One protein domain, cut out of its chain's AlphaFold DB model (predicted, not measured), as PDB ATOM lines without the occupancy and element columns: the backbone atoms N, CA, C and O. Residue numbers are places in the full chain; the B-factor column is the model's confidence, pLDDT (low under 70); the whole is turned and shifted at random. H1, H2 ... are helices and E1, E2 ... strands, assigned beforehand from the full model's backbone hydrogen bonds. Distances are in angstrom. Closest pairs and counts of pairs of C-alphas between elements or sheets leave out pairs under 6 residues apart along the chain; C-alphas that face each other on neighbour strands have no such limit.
ATOM      1  N   ASN A 310     192.326 312.328 205.933       91.75
ATOM      2  CA  ASN A 310     192.762 310.994 205.533       91.75
ATOM      3  C   ASN A 310     194.153 311.035 204.881       91.75
ATOM      4  O   ASN A 310     194.402 311.866 204.014       91.75
ATOM      5  N   GLY A 311     195.034 310.109 205.266       79.19
ATOM      6  CA  GLY A 311     196.293 309.865 204.557       79.19
ATOM      7  C   GLY A 311     197.411 310.860 204.862       79.19
ATOM      8  O   GLY A 311     198.358 310.953 204.093       79.19
ATOM      9  N   CYS A 312     197.339 311.583 205.979       74.38
ATOM     10  CA  CYS A 312     198.446 312.434 206.397       74.38
ATOM     11  C   CYS A 312     199.383 311.625 207.299       74.38
ATOM     12  O   CYS A 312     199.020 311.256 208.416       74.38
ATOM     13  N   GLU A 313     200.615 311.383 206.853       72.62
ATOM     14  CA  GLU A 313     201.681 310.816 207.686       72.62
ATOM     15  C   GLU A 313     202.103 311.842 208.763       72.62
ATOM     16  O   GLU A 313     203.145 312.485 208.683       72.62
ATOM     17  N   THR A 314     201.249 312.113 209.753       62.12
ATOM     18  CA  THR A 314     201.441 313.265 210.643       62.12
ATOM     19  C   THR A 314     202.465 312.980 211.732       62.12
ATOM     20  O   THR A 314     202.245 312.094 212.561       62.12
ATOM     21  N   GLN A 315     203.511 313.807 211.813       62.81
ATOM     22  CA  GLN A 315     204.179 314.090 213.091       62.81
ATOM     23  C   GLN A 315     203.710 315.406 213.736       62.81
ATOM     24  O   GLN A 315     203.895 315.552 214.939       62.81
ATOM     25  N   ASP A 316     203.029 316.313 213.018       81.94
ATOM     26  CA  ASP A 316     202.506 317.549 213.619       81.94
ATOM     27  C   ASP A 316     201.122 317.955 213.069       81.94
ATOM     28  O   ASP A 316     200.966 318.246 211.886       81.94
ATOM     29  N   MET A 317     200.110 317.948 213.942       89.25
ATOM     30  CA  MET A 317     198.732 318.404 213.682       89.25
ATOM     31  C   MET A 317     198.451 319.787 214.288       89.25
ATOM     32  O   MET A 317     197.342 320.312 214.150       89.25
ATOM     33  N   GLN A 318     199.429 320.372 214.985       90.38
ATOM     34  CA  GLN A 318     199.265 321.620 215.716       90.38
ATOM     35  C   GLN A 318     198.837 322.782 214.803       90.38
ATOM     36  O   GLN A 318     197.854 323.438 215.156       90.38
ATOM     37  N   PRO A 319     199.424 322.989 213.603       92.69
ATOM     38  CA  PRO A 319     199.009 324.091 212.731       92.69
ATOM     39  C   PRO A 319     197.543 323.978 212.289       92.69
ATOM     40  O   PRO A 319     196.781 324.942 212.356       92.69
ATOM     41  N   VAL A 320     197.105 322.768 211.921       93.56
ATOM     42  CA  VAL A 320     195.715 322.486 211.524       93.56
ATOM     43  C   VAL A 320     194.758 322.764 212.680       93.56
ATOM     44  O   VAL A 320     193.716 323.389 212.490       93.56
ATOM     45  N   SER A 321     195.119 322.325 213.887       93.38
ATOM     46  CA  SER A 321     194.334 322.581 215.091       93.38
ATOM     47  C   SER A 321     194.193 324.073 215.392       93.38
ATOM     48  O   SER A 321     193.094 324.540 215.694       93.38
ATOM     49  N   ASP A 322     195.297 324.815 215.330       94.25
ATOM     50  CA  ASP A 322     195.319 326.244 215.646       94.25
ATOM     51  C   ASP A 322     194.507 327.050 214.621       94.25
ATOM     52  O   ASP A 322     193.792 327.992 214.977       94.25
ATOM     53  N   ALA A 323     194.525 326.630 213.354       95.88
ATOM     54  CA  ALA A 323     193.710 327.222 212.299       95.88
ATOM     55  C   ALA A 323     192.206 326.917 212.431       95.88
ATOM     56  O   ALA A 323     191.385 327.701 211.943       95.88
ATOM     57  N   ALA A 324     191.829 325.820 213.094       95.75
ATOM     58  CA  ALA A 324     190.469 325.281 213.099       95.75
ATOM     59  C   ALA A 324     189.882 325.090 214.504       95.75
ATOM     60  O   ALA A 324     189.247 324.078 214.812       95.75
ATOM     61  N   THR A 325     190.039 326.096 215.361       96.06
ATOM     62  CA  THR A 325     189.530 326.072 216.742       96.06
ATOM     63  C   THR A 325     188.014 325.889 216.852       96.06
ATOM     64  O   THR A 325     187.528 325.444 217.893       96.06
ATOM     65  N   GLN A 326     187.271 326.186 215.782       96.88
ATOM     66  CA  GLN A 326     185.825 326.008 215.678       96.88
ATOM     67  C   GLN A 326     185.368 324.548 215.459       96.88
ATOM     68  O   GLN A 326     184.174 324.264 215.569       96.88
ATOM     69  N   VAL A 327     186.275 323.632 215.094       97.56
ATOM     70  CA  VAL A 327     185.911 322.256 214.724       97.56
ATOM     71  C   VAL A 327     185.380 321.507 215.943       97.56
ATOM     72  O   VAL A 327     186.022 321.435 216.991       97.56
ATOM     73  N   SER A 328     184.189 320.933 215.779       97.38
ATOM     74  CA  SER A 328     183.456 320.208 216.820       97.38
ATOM     75  C   SER A 328     183.303 318.714 216.522       97.38
ATOM     76  O   SER A 328     183.067 317.936 217.451       97.38
ATOM     77  N   SER A 329     183.492 318.310 215.260       97.50
ATOM     78  CA  SER A 329     183.492 316.923 214.794       97.50
ATOM     79  C   SER A 329     184.739 316.656 213.951       97.50
ATOM     80  O   SER A 329     184.986 317.362 212.972       97.50
ATOM     81  N   LEU A 330     185.533 315.655 214.335       95.88
ATOM     82  CA  LEU A 330     186.773 315.283 213.653       95.88
ATOM     83  C   LEU A 330     186.762 313.797 213.301       95.88
ATOM     84  O   LEU A 330     186.608 312.940 214.174       95.88
ATOM     85  N   VAL A 331     186.992 313.492 212.029       95.12
ATOM     86  CA  VAL A 331     187.228 312.137 211.534       95.12
ATOM     87  C   VAL A 331     188.670 312.048 211.051       95.12
ATOM     88  O   VAL A 331     189.085 312.816 210.189       95.12
ATOM     89  N   ILE A 332     189.446 311.113 211.584       92.50
ATOM     90  CA  ILE A 332     190.821 310.848 211.153       92.50
ATOM     91  C   ILE A 332     190.893 309.422 210.637       92.50
ATOM     92  O   ILE A 332     190.544 308.489 211.357       92.50
ATOM     93  N   ALA A 333     191.354 309.240 209.405       91.00
ATOM     94  CA  ALA A 333     191.486 307.934 208.782       91.00
ATOM     95  C   ALA A 333     192.945 307.654 208.383       91.00
ATOM     96  O   ALA A 333     193.622 308.538 207.868       91.00
ATOM     97  N   TYR A 334     193.401 306.410 208.581       76.94
ATOM     98  CA  TYR A 334     194.704 305.889 208.122       76.94
ATOM     99  C   TYR A 334     195.956 306.560 208.714       76.94
ATOM    100  O   TYR A 334     197.047 306.395 208.174       76.94
ATOM    101  N   ASN A 335     195.833 307.260 209.842       66.56
ATOM    102  CA  ASN A 335     196.970 307.908 210.493       66.56
ATOM    103  C   ASN A 335     197.413 307.120 211.732       66.56
ATOM    104  O   ASN A 335     196.599 306.506 212.430       66.56
ATOM    105  N   ASN A 336     198.703 307.214 212.064       66.88
ATOM    106  CA  ASN A 336     199.138 306.949 213.429       66.88
ATOM    107  C   ASN A 336     198.389 307.945 214.333       66.88
ATOM    108  O   ASN A 336     198.390 309.149 214.073       66.88
ATOM    109  N   ALA A 337     197.765 307.467 215.406       63.22
ATOM    110  CA  ALA A 337     196.947 308.287 216.299       63.22
ATOM    111  C   ALA A 337     197.675 309.191 217.337       63.22
ATOM    112  O   ALA A 337     196.958 309.894 218.059       63.22
ATOM    113  N   PRO A 338     199.026 309.245 217.491       62.69
ATOM    114  CA  PRO A 338     199.625 309.948 218.629       62.69
ATOM    115  C   PRO A 338     199.427 311.470 218.585       62.69
ATOM    116  O   PRO A 338     199.549 312.130 219.618       62.69
ATOM    117  N   CYS A 339     199.046 312.032 217.432       69.00
ATOM    118  CA  CYS A 339     198.847 313.467 217.250       69.00
ATOM    119  C   CYS A 339     197.672 314.060 218.049       69.00
ATOM    120  O   CYS A 339     197.609 315.271 218.180       69.00
ATOM    121  N   LEU A 340     196.774 313.253 218.632       74.31
ATOM    122  CA  LEU A 340     195.616 313.746 219.401       74.31
ATOM    123  C   LEU A 340     195.853 313.860 220.916       74.31
ATOM    124  O   LEU A 340     194.946 314.242 221.654       74.31
ATOM    125  N   THR A 341     197.055 313.531 221.391       74.69
ATOM    126  CA  THR A 341     197.404 313.580 222.825       74.69
ATOM    127  C   THR A 341     197.818 314.975 223.312       74.69
ATOM    128  O   THR A 341     198.061 315.178 224.501       74.69
ATOM    129  N   SER A 342     197.892 315.969 222.420       81.19
ATOM    130  CA  SER A 342     198.144 317.350 222.834       81.19
ATOM    131  C   SER A 342     196.880 317.983 223.422       81.19
ATOM    132  O   SER A 342     195.796 317.963 222.835       81.19
ATOM    133  N   GLU A 343     197.036 318.600 224.592       73.62
ATOM    134  CA  GLU A 343     195.953 319.207 225.375       73.62
ATOM    135  C   GLU A 343     195.287 320.413 224.690       73.62
ATOM    136  O   GLU A 343     194.221 320.850 225.125       73.62
ATOM    137  N   THR A 344     195.899 320.974 223.644       80.44
ATOM    138  CA  THR A 344     195.431 322.180 222.941       80.44
ATOM    139  C   THR A 344     194.657 321.887 221.660       80.44
ATOM    140  O   THR A 344     194.111 322.815 221.065       80.44
ATOM    141  N   ILE A 345     194.583 320.624 221.226       86.94
ATOM    142  CA  ILE A 345     194.168 320.317 219.857       86.94
ATOM    143  C   ILE A 345     192.642 320.365 219.669       86.94
ATOM    144  O   ILE A 345     191.942 319.535 220.228       86.94
ATOM    145  N   PHE A 346     192.090 321.293 218.886       93.19
ATOM    146  CA  PHE A 346     190.636 321.476 218.681       93.19
ATOM    147  C   PHE A 346     189.841 321.664 219.997       93.19
ATOM    148  O   PHE A 346     189.205 320.725 220.487       93.19
ATOM    149  N   PRO A 347     189.835 322.861 220.613       93.44
ATOM    150  CA  PRO A 347     189.229 323.087 221.932       93.44
ATOM    151  C   PRO A 347     187.720 322.788 222.005       93.44
ATOM    152  O   PRO A 347     187.223 322.420 223.071       93.44
ATOM    153  N   LEU A 348     186.993 322.907 220.888       95.94
ATOM    154  CA  LEU A 348     185.547 322.659 220.809       95.94
ATOM    155  C   LEU A 348     185.178 321.234 220.367       95.94
ATOM    156  O   LEU A 348     183.995 320.935 220.189       95.94
ATOM    157  N   LEU A 349     186.161 320.343 220.205       95.94
ATOM    158  CA  LEU A 349     185.924 318.989 219.716       95.94
ATOM    159  C   LEU A 349     185.025 318.191 220.667       95.94
ATOM    160  O   LEU A 349     185.369 317.965 221.826       95.94
ATOM    161  N   SER A 350     183.893 317.732 220.141       95.81
ATOM    162  CA  SER A 350     182.865 316.985 220.868       95.81
ATOM    163  C   SER A 350     182.597 315.596 220.281       95.81
ATOM    164  O   SER A 350     182.135 314.717 221.009       95.81
ATOM    165  N   SER A 351     182.928 315.379 219.004       96.31
ATOM    166  CA  SER A 351     182.853 314.083 218.326       96.31
ATOM    167  C   SER A 351     184.191 313.759 217.669       96.31
ATOM    168  O   SER A 351     184.743 314.582 216.940       96.31
ATOM    169  N   LEU A 352     184.736 312.577 217.953       94.38
ATOM    170  CA  LEU A 352     186.003 312.096 217.412       94.38
ATOM    171  C   LEU A 352     185.833 310.678 216.866       94.38
ATOM    172  O   LEU A 352     185.459 309.756 217.591       94.38
ATOM    173  N   THR A 353     186.162 310.499 215.593       94.19
ATOM    174  CA  THR A 353     186.151 309.205 214.908       94.19
ATOM    175  C   THR A 353     187.549 308.915 214.387       94.19
ATOM    176  O   THR A 353     188.070 309.669 213.574       94.19
ATOM    177  N   ILE A 354     188.160 307.817 214.828       91.75
ATOM    178  CA  ILE A 354     189.467 307.372 214.337       91.75
ATOM    179  C   ILE A 354     189.287 306.054 213.580       91.75
ATOM    180  O   ILE A 354     188.824 305.064 214.146       91.75
ATOM    181  N   ILE A 355     189.634 306.035 212.297       91.50
ATOM    182  CA  ILE A 355     189.405 304.909 211.391       91.50
ATOM    183  C   ILE A 355     190.735 304.322 210.933       91.50
ATOM    184  O   ILE A 355     191.617 305.032 210.451       91.50
ATOM    185  N   GLY A 356     190.849 302.997 211.000       86.88
ATOM    186  CA  GLY A 356     191.962 302.282 210.388       86.88
ATOM    187  C   GLY A 356     193.251 302.337 211.200       86.88
ATOM    188  O   GLY A 356     194.326 302.359 210.612       86.88
ATOM    189  N   VAL A 357     193.150 302.360 212.529       85.56
ATOM    190  CA  VAL A 357     194.326 302.391 213.405       85.56
ATOM    191  C   VAL A 357     194.989 301.019 213.415       85.56
ATOM    192  O   VAL A 357     194.370 300.045 213.841       85.56
ATOM    193  N   ASP A 358     196.241 300.935 212.967       84.38
ATOM    194  CA  ASP A 358     197.004 299.683 213.003       84.38
ATOM    195  C   ASP A 358     197.410 299.328 214.439       84.38
ATOM    196  O   ASP A 358     197.225 298.198 214.901       84.38
ATOM    197  N   HIS A 359     197.931 300.318 215.169       82.25
ATOM    198  CA  HIS A 359     198.377 300.188 216.549       82.25
ATOM    199  C   HIS A 359     198.029 301.456 217.335       82.25
ATOM    200  O   HIS A 359     198.422 302.551 216.947       82.25
ATOM    201  N   LEU A 360     197.307 301.293 218.445       84.75
ATOM    202  CA  LEU A 360     197.127 302.326 219.462       84.75
ATOM    203  C   LEU A 360     197.696 301.783 220.766       84.75
ATOM    204  O   LEU A 360     197.216 300.760 221.263       84.75
ATOM    205  N   GLN A 361     198.730 302.424 221.302       87.94
ATOM    206  CA  GLN A 361     199.263 302.017 222.596       87.94
ATOM    207  C   GLN A 361     198.242 302.333 223.687       87.94
ATOM    208  O   GLN A 361     197.573 303.367 223.655       87.94
ATOM    209  N   GLN A 362     198.157 301.468 224.698       87.81
ATOM    210  CA  GLN A 362     197.256 301.687 225.835       87.81
ATOM    211  C   GLN A 362     197.507 303.056 226.489       87.81
ATOM    212  O   GLN A 362     196.560 303.758 226.815       87.81
ATOM    213  N   SER A 363     198.771 303.475 226.600       90.50
ATOM    214  CA  SER A 363     199.145 304.784 227.148       90.50
ATOM    215  C   SER A 363     198.641 305.965 226.315       90.50
ATOM    216  O   SER A 363     198.294 306.996 226.881       90.50
ATOM    217  N   GLU A 364     198.592 305.834 224.986       88.12
ATOM    218  CA  GLU A 364     198.065 306.876 224.091       88.12
ATOM    219  C   GLU A 364     196.548 306.982 224.239       88.12
ATOM    220  O   GLU A 364     196.008 308.081 224.357       88.12
ATOM    221  N   PHE A 365     195.871 305.832 224.307       90.12
ATOM    222  CA  PHE A 365     194.437 305.769 224.565       90.12
ATOM    223  C   PHE A 365     194.082 306.361 225.935       90.12
ATOM    224  O   PHE A 365     193.199 307.212 226.023       90.12
ATOM    225  N   ASP A 366     194.788 305.966 226.996       91.25
ATOM    226  CA  ASP A 366     194.557 306.475 228.351       91.25
ATOM    227  C   ASP A 366     194.842 307.985 228.433       91.25
ATOM    228  O   ASP A 366     194.097 308.726 229.080       91.25
ATOM    229  N   SER A 367     195.875 308.473 227.734       91.62
ATOM    230  CA  SER A 367     196.148 309.911 227.620       91.62
ATOM    231  C   SER A 367     194.989 310.641 226.949       91.62
ATOM    232  O   SER A 367     194.459 311.592 227.518       91.62
ATOM    233  N   LEU A 368     194.528 310.155 225.792       91.19
ATOM    234  CA  LEU A 368     193.391 310.730 225.075       91.19
ATOM    235  C   LEU A 368     192.129 310.751 225.950       91.19
ATOM    236  O   LEU A 368     191.455 311.777 226.046       91.19
ATOM    237  N   VAL A 369     191.826 309.649 226.640       92.38
ATOM    238  CA  VAL A 369     190.660 309.555 227.527       92.38
ATOM    239  C   VAL A 369     190.762 310.553 228.678       92.38
ATOM    240  O   VAL A 369     189.825 311.321 228.901       92.38
ATOM    241  N   THR A 370     191.891 310.577 229.389       93.75
ATOM    242  CA  THR A 370     192.067 311.454 230.556       93.75
ATOM    243  C   THR A 370     192.102 312.931 230.179       93.75
ATOM    244  O   THR A 370     191.557 313.753 230.910       93.75
ATOM    245  N   GLN A 371     192.677 313.285 229.030       92.62
ATOM    246  CA  GLN A 371     192.772 314.673 228.580       92.62
ATOM    247  C   GLN A 371     191.486 315.174 227.913       92.62
ATOM    248  O   GLN A 371     191.181 316.360 228.029       92.62
ATOM    249  N   ARG A 372     190.735 314.316 227.202       92.50
ATOM    250  CA  ARG A 372     189.665 314.759 226.286       92.50
ATOM    251  C   ARG A 372     188.299 314.132 226.496       92.50
ATOM    252  O   ARG A 372     187.315 314.757 226.117       92.50
ATOM    253  N   CYS A 373     188.203 312.951 227.090       92.31
ATOM    254  CA  CYS A 373     186.915 312.272 227.262       92.31
ATOM    255  C   CYS A 373     186.339 312.477 228.667       92.31
ATOM    256  O   CYS A 373     185.133 312.658 228.819       92.31
ATOM    257  N   LEU A 374     187.187 312.467 229.702       92.19
ATOM    258  CA  LEU A 374     186.730 312.615 231.084       92.19
ATOM    259  C   LEU A 374     186.334 314.067 231.385       92.19
ATOM    260  O   LEU A 374     187.157 314.965 231.203       92.19
ATOM    261  N   PRO A 375     185.121 314.323 231.908       91.81
ATOM    262  CA  PRO A 375     184.695 315.680 232.226       91.81
ATOM    263  C   PRO A 375     185.590 316.285 233.318       91.81
ATOM    264  O   PRO A 375     186.068 315.564 234.191       91.81
ATOM    265  N   GLN A 376     185.781 317.608 233.302       92.38
ATOM    266  CA  GLN A 376     186.674 318.323 234.234       92.38
ATOM    267  C   GLN A 376     186.497 317.973 235.729       92.38
ATOM    268  O   GLN A 376     187.506 317.903 236.423       92.38
ATOM    269  N   PRO A 377     185.283 317.718 236.262       94.12
ATOM    270  CA  PRO A 377     185.120 317.342 237.671       94.12
ATOM    271  C   PRO A 377     185.630 315.936 238.024       94.12
ATOM    272  O   PRO A 377     185.685 315.590 239.203       94.12
ATOM    273  N   HIS A 378     185.942 315.092 237.036       94.25
ATOM    274  CA  HIS A 378     186.427 313.739 237.285       94.25
ATOM    275  C   HIS A 378     187.860 313.784 237.852       94.25
ATOM    276  O   HIS A 378     188.705 314.471 237.281       94.25
ATOM    277  N   PRO A 379     188.187 313.024 238.916       95.88
ATOM    278  CA  PRO A 379     189.485 313.113 239.598       95.88
ATOM    279  C   PRO A 379     190.685 312.739 238.715       95.88
ATOM    280  O   PRO A 379     191.791 313.213 238.943       95.88
ATOM    281  N   GLU A 380     190.469 311.893 237.707       95.56
ATOM    282  CA  GLU A 380     191.499 311.506 236.728       95.56
ATOM    283  C   GLU A 380     191.492 312.374 235.457       95.56
ATOM    284  O   GLU A 380     192.281 312.127 234.544       95.56
ATOM    285  N   SER A 381     190.595 313.363 235.360       94.88
ATOM    286  CA  SER A 381     190.576 314.264 234.209       94.88
ATOM    287  C   SER A 381     191.798 315.179 234.236       94.88
ATOM    288  O   SER A 381     192.104 315.820 235.239       94.88
ATOM    289  N   LYS A 382     192.485 315.249 233.100       95.12
ATOM    290  CA  LYS A 382     193.559 316.205 232.799       95.12
ATOM    291  C   LYS A 382     193.094 317.262 231.794       95.12
ATOM    292  O   LYS A 382     193.904 317.917 231.146       95.12
ATOM    293  N   MET A 383     191.781 317.396 231.618       93.00
ATOM    294  CA  MET A 383     191.189 318.319 230.662       93.00
ATOM    295  C   MET A 383     191.445 319.769 231.064       93.00
ATOM    296  O   MET A 383     191.182 320.173 232.197       93.00
ATOM    297  N   ARG A 384     191.921 320.581 230.115       91.19
ATOM    298  CA  ARG A 384     192.142 322.011 230.344       91.19
ATOM    299  C   ARG A 384     190.831 322.774 230.512       91.19
ATOM    300  O   ARG A 384     189.803 322.443 229.918       91.19
ATOM    301  N   ILE A 385     190.907 323.862 231.276       91.88
ATOM    302  CA  ILE A 385     189.831 324.851 231.382       91.88
ATOM    303  C   ILE A 385     189.565 325.433 229.984       91.88
ATOM    304  O   ILE A 385     190.494 325.851 229.300       91.88
ATOM    305  N   GLY A 386     188.298 325.437 229.563       89.31
ATOM    306  CA  GLY A 386     187.867 325.907 228.241       89.31
ATOM    307  C   GLY A 386     187.796 324.831 227.151       89.31
ATOM    308  O   GLY A 386     187.175 325.079 226.121       89.31
ATOM    309  N   ALA A 387     188.358 323.637 227.370       92.19
ATOM    310  CA  ALA A 387     188.176 322.511 226.456       92.19
ATOM    311  C   ALA A 387     186.818 321.826 226.680       92.19
ATOM    312  O   ALA A 387     186.354 321.689 227.816       92.19
ATOM    313  N   SER A 388     186.193 321.372 225.593       91.38
ATOM    314  CA  SER A 388     184.969 320.567 225.646       91.38
ATOM    315  C   SER A 388     185.289 319.070 225.751       91.38
ATOM    316  O   SER A 388     186.215 318.598 225.084       91.38
ATOM    317  N   PRO A 389     184.528 318.298 226.556       94.12
ATOM    318  CA  PRO A 389     184.655 316.848 226.577       94.12
ATOM    319  C   PRO A 389     184.163 316.238 225.262       94.12
ATOM    320  O   PRO A 389     183.092 316.602 224.765       94.12
ATOM    321  N   ILE A 390     184.902 315.255 224.752       95.06
ATOM    322  CA  ILE A 390     184.476 314.401 223.644       95.06
ATOM    323  C   ILE A 390     183.337 313.511 224.147       95.06
ATOM    324  O   ILE A 390     183.519 312.656 225.013       95.06
ATOM    325  N   ARG A 391     182.142 313.733 223.604       93.88
ATOM    326  CA  ARG A 391     180.906 313.023 223.962       93.88
ATOM    327  C   ARG A 391     180.712 311.766 223.132       93.88
ATOM    328  O   ARG A 391     180.186 310.776 223.636       93.88
ATOM    329  N   GLU A 392     181.144 311.826 221.878       94.62
ATOM    330  CA  GLU A 392     181.081 310.727 220.928       94.62
ATOM    331  C   GLU A 392     182.499 310.347 220.534       94.62
ATOM    332  O   GLU A 392     183.205 311.121 219.891       94.62
ATOM    333  N   PHE A 393     182.926 309.156 220.942       92.56
ATOM    334  CA  PHE A 393     184.234 308.642 220.572       92.56
ATOM    335  C   PHE A 393     184.084 307.281 219.899       92.56
ATOM    336  O   PHE A 393     183.565 306.328 220.490       92.56
ATOM    337  N   TYR A 394     184.523 307.213 218.644       92.75
ATOM    338  CA  TYR A 394     184.557 306.000 217.844       92.75
ATOM    339  C   TYR A 394     185.989 305.697 217.427       92.75
ATOM    340  O   TYR A 394     186.696 306.565 216.912       92.75
ATOM    341  N   ILE A 395     186.399 304.444 217.602       90.56
ATOM    342  CA  ILE A 395     187.661 303.945 217.071       90.56
ATOM    343  C   ILE A 395     187.457 302.611 216.356       90.56
ATOM    344  O   ILE A 395     186.828 301.686 216.879       90.56
ATOM    345  N   GLU A 396     188.023 302.524 215.155       89.94
ATOM    346  CA  GLU A 396     188.127 301.305 214.367       89.94
ATOM    347  C   GLU A 396     189.589 300.872 214.272       89.94
ATOM    348  O   GLU A 396     190.415 301.520 213.621       89.94
ATOM    349  N   ILE A 397     189.891 299.750 214.925       85.19
ATOM    350  CA  ILE A 397     191.227 299.155 214.934       85.19
ATOM    351  C   ILE A 397     191.308 298.128 213.807       85.19
ATOM    352  O   ILE A 397     190.509 297.185 213.752       85.19
ATOM    353  N   ARG A 398     192.303 298.292 212.931       82.31
ATOM    354  CA  ARG A 398     192.604 297.336 211.869       82.31
ATOM    355  C   ARG A 398     193.241 296.097 212.450       82.31
ATOM    356  O   ARG A 398     194.356 296.098 212.962       82.31
ATOM    357  N   SER A 399     192.538 294.990 212.304       71.88
ATOM    358  CA  SER A 399     193.111 293.694 212.598       71.88
ATOM    359  C   SER A 399     194.040 293.292 211.455       71.88
ATOM    360  O   SER A 399     193.601 292.839 210.401       71.88
ATOM    361  N   LEU A 400     195.355 293.425 211.664       62.75
ATOM    362  CA  LEU A 400     196.414 293.008 210.725       62.75
ATOM    363  C   LEU A 400     196.478 291.477 210.488       62.75
ATOM    364  O   LEU A 400     197.505 290.931 210.066       62.75
ATOM    365  N   ALA A 422     182.101 304.097 230.872       41.91
ATOM    366  CA  ALA A 422     181.654 304.222 229.486       41.91
ATOM    367  C   ALA A 422     180.770 303.041 229.063       41.91
ATOM    368  O   ALA A 422     181.093 301.877 229.311       41.91
ATOM    369  N   ARG A 423     179.656 303.319 228.372       41.44
ATOM    370  CA  ARG A 423     178.834 302.261 227.769       41.44
ATOM    371  C   ARG A 423     179.563 301.716 226.542       41.44
ATOM    372  O   ARG A 423     179.693 302.419 225.547       41.44
ATOM    373  N   LYS A 424     180.031 300.471 226.636       47.09
ATOM    374  CA  LYS A 424     180.736 299.762 225.565       47.09
ATOM    375  C   LYS A 424     179.738 299.038 224.665       47.09
ATOM    376  O   LYS A 424     179.098 298.081 225.095       47.09
ATOM    377  N   GLU A 425     179.669 299.448 223.406       46.34
ATOM    378  CA  GLU A 425     179.105 298.625 222.335       46.34
ATOM    379  C   GLU A 425     180.266 298.057 221.520       46.34
ATOM    380  O   GLU A 425     181.132 298.791 221.047       46.34
ATOM    381  N   THR A 426     180.345 296.728 221.445       47.84
ATOM    382  CA  THR A 426     181.337 296.018 220.631       47.84
ATOM    383  C   THR A 426     180.589 295.257 219.560       47.84
ATOM    384  O   THR A 426     179.944 294.251 219.845       47.84
ATOM    385  N   GLU A 427     180.677 295.747 218.333       43.56
ATOM    386  CA  GLU A 427     180.186 295.031 217.164       43.56
ATOM    387  C   GLU A 427     181.362 294.315 216.505       43.56
ATOM    388  O   GLU A 427     182.343 294.940 216.102       43.56
ATOM    389  N   LEU A 428     181.265 292.989 216.416       40.69
ATOM    390  CA  LEU A 428     182.161 292.168 215.608       40.69
ATOM    391  C   LEU A 428     181.500 291.967 214.241       40.69
ATOM    392  O   LEU A 428     180.454 291.326 214.148       40.69
ATOM    393  N   SER A 429     182.105 292.507 213.181       39.38
ATOM    394  CA  SER A 429     181.719 292.177 211.805       39.38
ATOM    395  C   SER A 429     182.250 290.785 211.453       39.38
ATOM    396  O   SER A 429     183.410 290.473 211.703       39.38
ATOM    397  N   SER A 430     181.411 289.918 210.881       38.22
ATOM    398  CA  SER A 430     181.787 288.528 210.577       38.22
ATOM    399  C   SER A 430     182.629 288.361 209.304       38.22
ATOM    400  O   SER A 430     183.005 287.235 208.990       38.22
ATOM    401  N   MET A 431     182.880 289.438 208.550       38.00
ATOM    402  CA  MET A 431     183.640 289.405 207.287       38.00
ATOM    403  C   MET A 431     184.987 290.139 207.369       38.00
ATOM    404  O   MET A 431     185.914 289.743 206.674       38.00
ATOM    405  N   ASP A 432     185.131 291.099 208.287       44.59
ATOM    406  CA  ASP A 432     186.379 291.811 208.571       44.59
ATOM    407  C   ASP A 432     186.604 291.796 210.082       44.59
ATOM    408  O   ASP A 432     185.722 292.197 210.840       44.59
ATOM    409  N   TYR A 433     187.774 291.347 210.545       52.97
ATOM    410  CA  TYR A 433     188.117 291.270 211.974       52.97
ATOM    411  C   TYR A 433     188.316 292.655 212.627       52.97
ATOM    412  O   TYR A 433     189.156 292.801 213.508       52.97
ATOM    413  N   ASN A 434     187.594 293.690 212.211       46.84
ATOM    414  CA  ASN A 434     187.712 295.020 212.792       46.84
ATOM    415  C   ASN A 434     186.990 295.055 214.140       46.84
ATOM    416  O   ASN A 434     185.839 294.627 214.265       46.84
ATOM    417  N   VAL A 435     187.676 295.571 215.158       60.97
ATOM    418  CA  VAL A 435     187.067 295.842 216.462       60.97
ATOM    419  C   VAL A 435     186.581 297.279 216.443       60.97
ATOM    420  O   VAL A 435     187.378 298.207 216.297       60.97
ATOM    421  N   ARG A 436     185.267 297.448 216.596       67.81
ATOM    422  CA  ARG A 436     184.632 298.753 216.756       67.81
ATOM    423  C   ARG A 436     184.395 299.005 218.234       67.81
ATOM    424  O   ARG A 436     183.728 298.210 218.900       67.81
ATOM    425  N   LEU A 437     184.954 300.096 218.742       73.56
ATOM    426  CA  LEU A 437     184.675 300.580 220.088       73.56
ATOM    427  C   LEU A 437     183.943 301.908 219.975       73.56
ATOM    428  O   LEU A 437     184.462 302.872 219.413       73.56
ATOM    429  N   ARG A 438     182.734 301.933 220.532       76.38
ATOM    430  CA  ARG A 438     181.924 303.136 220.668       76.38
ATOM    431  C   ARG A 438     181.782 303.446 222.142       76.38
ATOM    432  O   ARG A 438     181.328 302.590 222.904       76.38
ATOM    433  N   LEU A 439     182.220 304.635 222.536       74.94
ATOM    434  CA  LEU A 439     182.131 305.105 223.911       74.94
ATOM    435  C   LEU A 439     181.166 306.284 223.957       74.94
ATOM    436  O   LEU A 439     181.352 307.283 223.264       74.94
ATOM    437  N   TYR A 440     180.134 306.135 224.785       68.06
ATOM    438  CA  TYR A 440     179.158 307.175 225.079       68.06
ATOM    439  C   TYR A 440     179.297 307.623 226.525       68.06
ATOM    440  O   TYR A 440     179.305 306.789 227.438       68.06
ATOM    441  N   TRP A 441     179.329 308.937 226.724       66.12
ATOM    442  CA  TRP A 441     179.330 309.558 228.042       66.12
ATOM    443  C   TRP A 441     177.991 310.258 228.271       66.12
ATOM    444  O   TRP A 441     177.668 311.242 227.607       66.12
ATOM    445  N   SER A 442     177.196 309.760 229.216       52.84
ATOM    446  CA  SER A 442     176.021 310.480 229.707       52.84
ATOM    447  C   SER A 442     176.404 311.232 230.975       52.84
ATOM    448  O   SER A 442     176.712 310.604 231.988       52.84
ATOM    449  N   MET A 443     176.367 312.564 230.938       49.66
ATOM    450  CA  MET A 443     176.458 313.348 232.168       49.66
ATOM    451  C   MET A 443     175.230 313.039 233.042       49.66
ATOM    452  O   MET A 443     174.114 312.997 232.506       49.66
ATOM    453  N   PRO A 444     175.394 312.823 234.358       50.38
ATOM    454  CA  PRO A 444     174.264 312.863 235.273       50.38
ATOM    455  C   PRO A 444     173.584 314.232 235.133       50.38
ATOM    456  O   PRO A 444     174.275 315.252 235.079       50.38
ATOM    457  N   LYS A 445     172.256 314.231 234.987       41.88
ATOM    458  CA  LYS A 445     171.452 315.458 234.920       41.88
ATOM    459  C   LYS A 445     171.497 316.240 236.221       41.88
ATOM    460  O   LYS A 445     171.512 315.579 237.286       41.88
TER     461      LYS A 445
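This is residues 310 to 400 and 422 to 445 of the 445 residues of the protein "F-box domain-containing protein" of Serendipita vermifera MAFF 305830 (UniProt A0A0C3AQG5). A twisted sheet of five strands makes a wall, with the helices H2 and H3 over one face and the other face bare. H2 and H3 only graze the sheet, H1 lies beyond its E1 edge, and the hairpin of E4 and E5 makes its other side. The printed part has 115 residues with three named helices and five named strands, in the order H1 E1 H2 E2 H3 E3 E4 E5; the sheet's order is E1 E2 E3 E5 E4, mixed. The class is mixed, helices and strands, with under half of the residues in named elements. The whole is compact, with a radius of gyration of the C-alphas of 14.1 A and spans of 43 by 36 by 23 A.

In the sheet, E1 is residues 329 to 333, 13.4 A long, and E2 is residues 351 to 357, 17.1 A, beginning at C-alpha 351 (182.853, 314.083, 218.326). E3 is residues 392 to 397, 16.5 A; E4 is residues 423 to 428, 16.2 A; E5 is residues 435 to 440, 16.3 A, ending at C-alpha 440 (179.158, 307.175, 225.079). H3, residues 362 to 373, is 14.9 A long. H1, residues 318 to 323, begins at C-alpha 318 (199.265, 321.620, 215.716) and is 8.6 A long; H2, residues 337 to 340, is 6.4 A long.

E2 and E3 are parallel at 1 degree, with N 354 and O 394 2.8 A apart. E1, an edge strand, is parallel to E2 at 3 degrees, with N 332 and O 353 2.8 A apart. E1, H2, E2 and E2, H3, E3 are strand-helix-strand units, two parallel neighbour strands with a helix between, each with a right-handed crossover. E5 is antiparallel to E3 at 169 degrees, with N 439 and O 393 3.0 A apart. E4 and E5 are a hairpin, antiparallel at 159 degrees, with no backbone N and O within hydrogen-bond range across the pair. H3 grazes the sheet with residues 369 to 373. H2 and H3 only just touch, with 3 pairs of C-alphas within 8 A, the closest those of Pro 338 and Glu 364, 6.5 A; H3 does so with residues 364 to 368 alone. H1 is not on the sheet. Every O i to N i+4 pair is within hydrogen-bond range in H1 and H3; H2 is too short for such a pair.

The two C-alphas farthest apart are those of Ile 385 and Met 431, 43.3 A. Residues 401 to 421 are not printed, and C-alphas 400 and 422 are 26.4 A apart across the cut. The link from H3 to E3, 18 residues, is long. The mean pLDDT of the printed part is 80.4; 29 residues are under 70, among them 422 to 436 and 440 to 445.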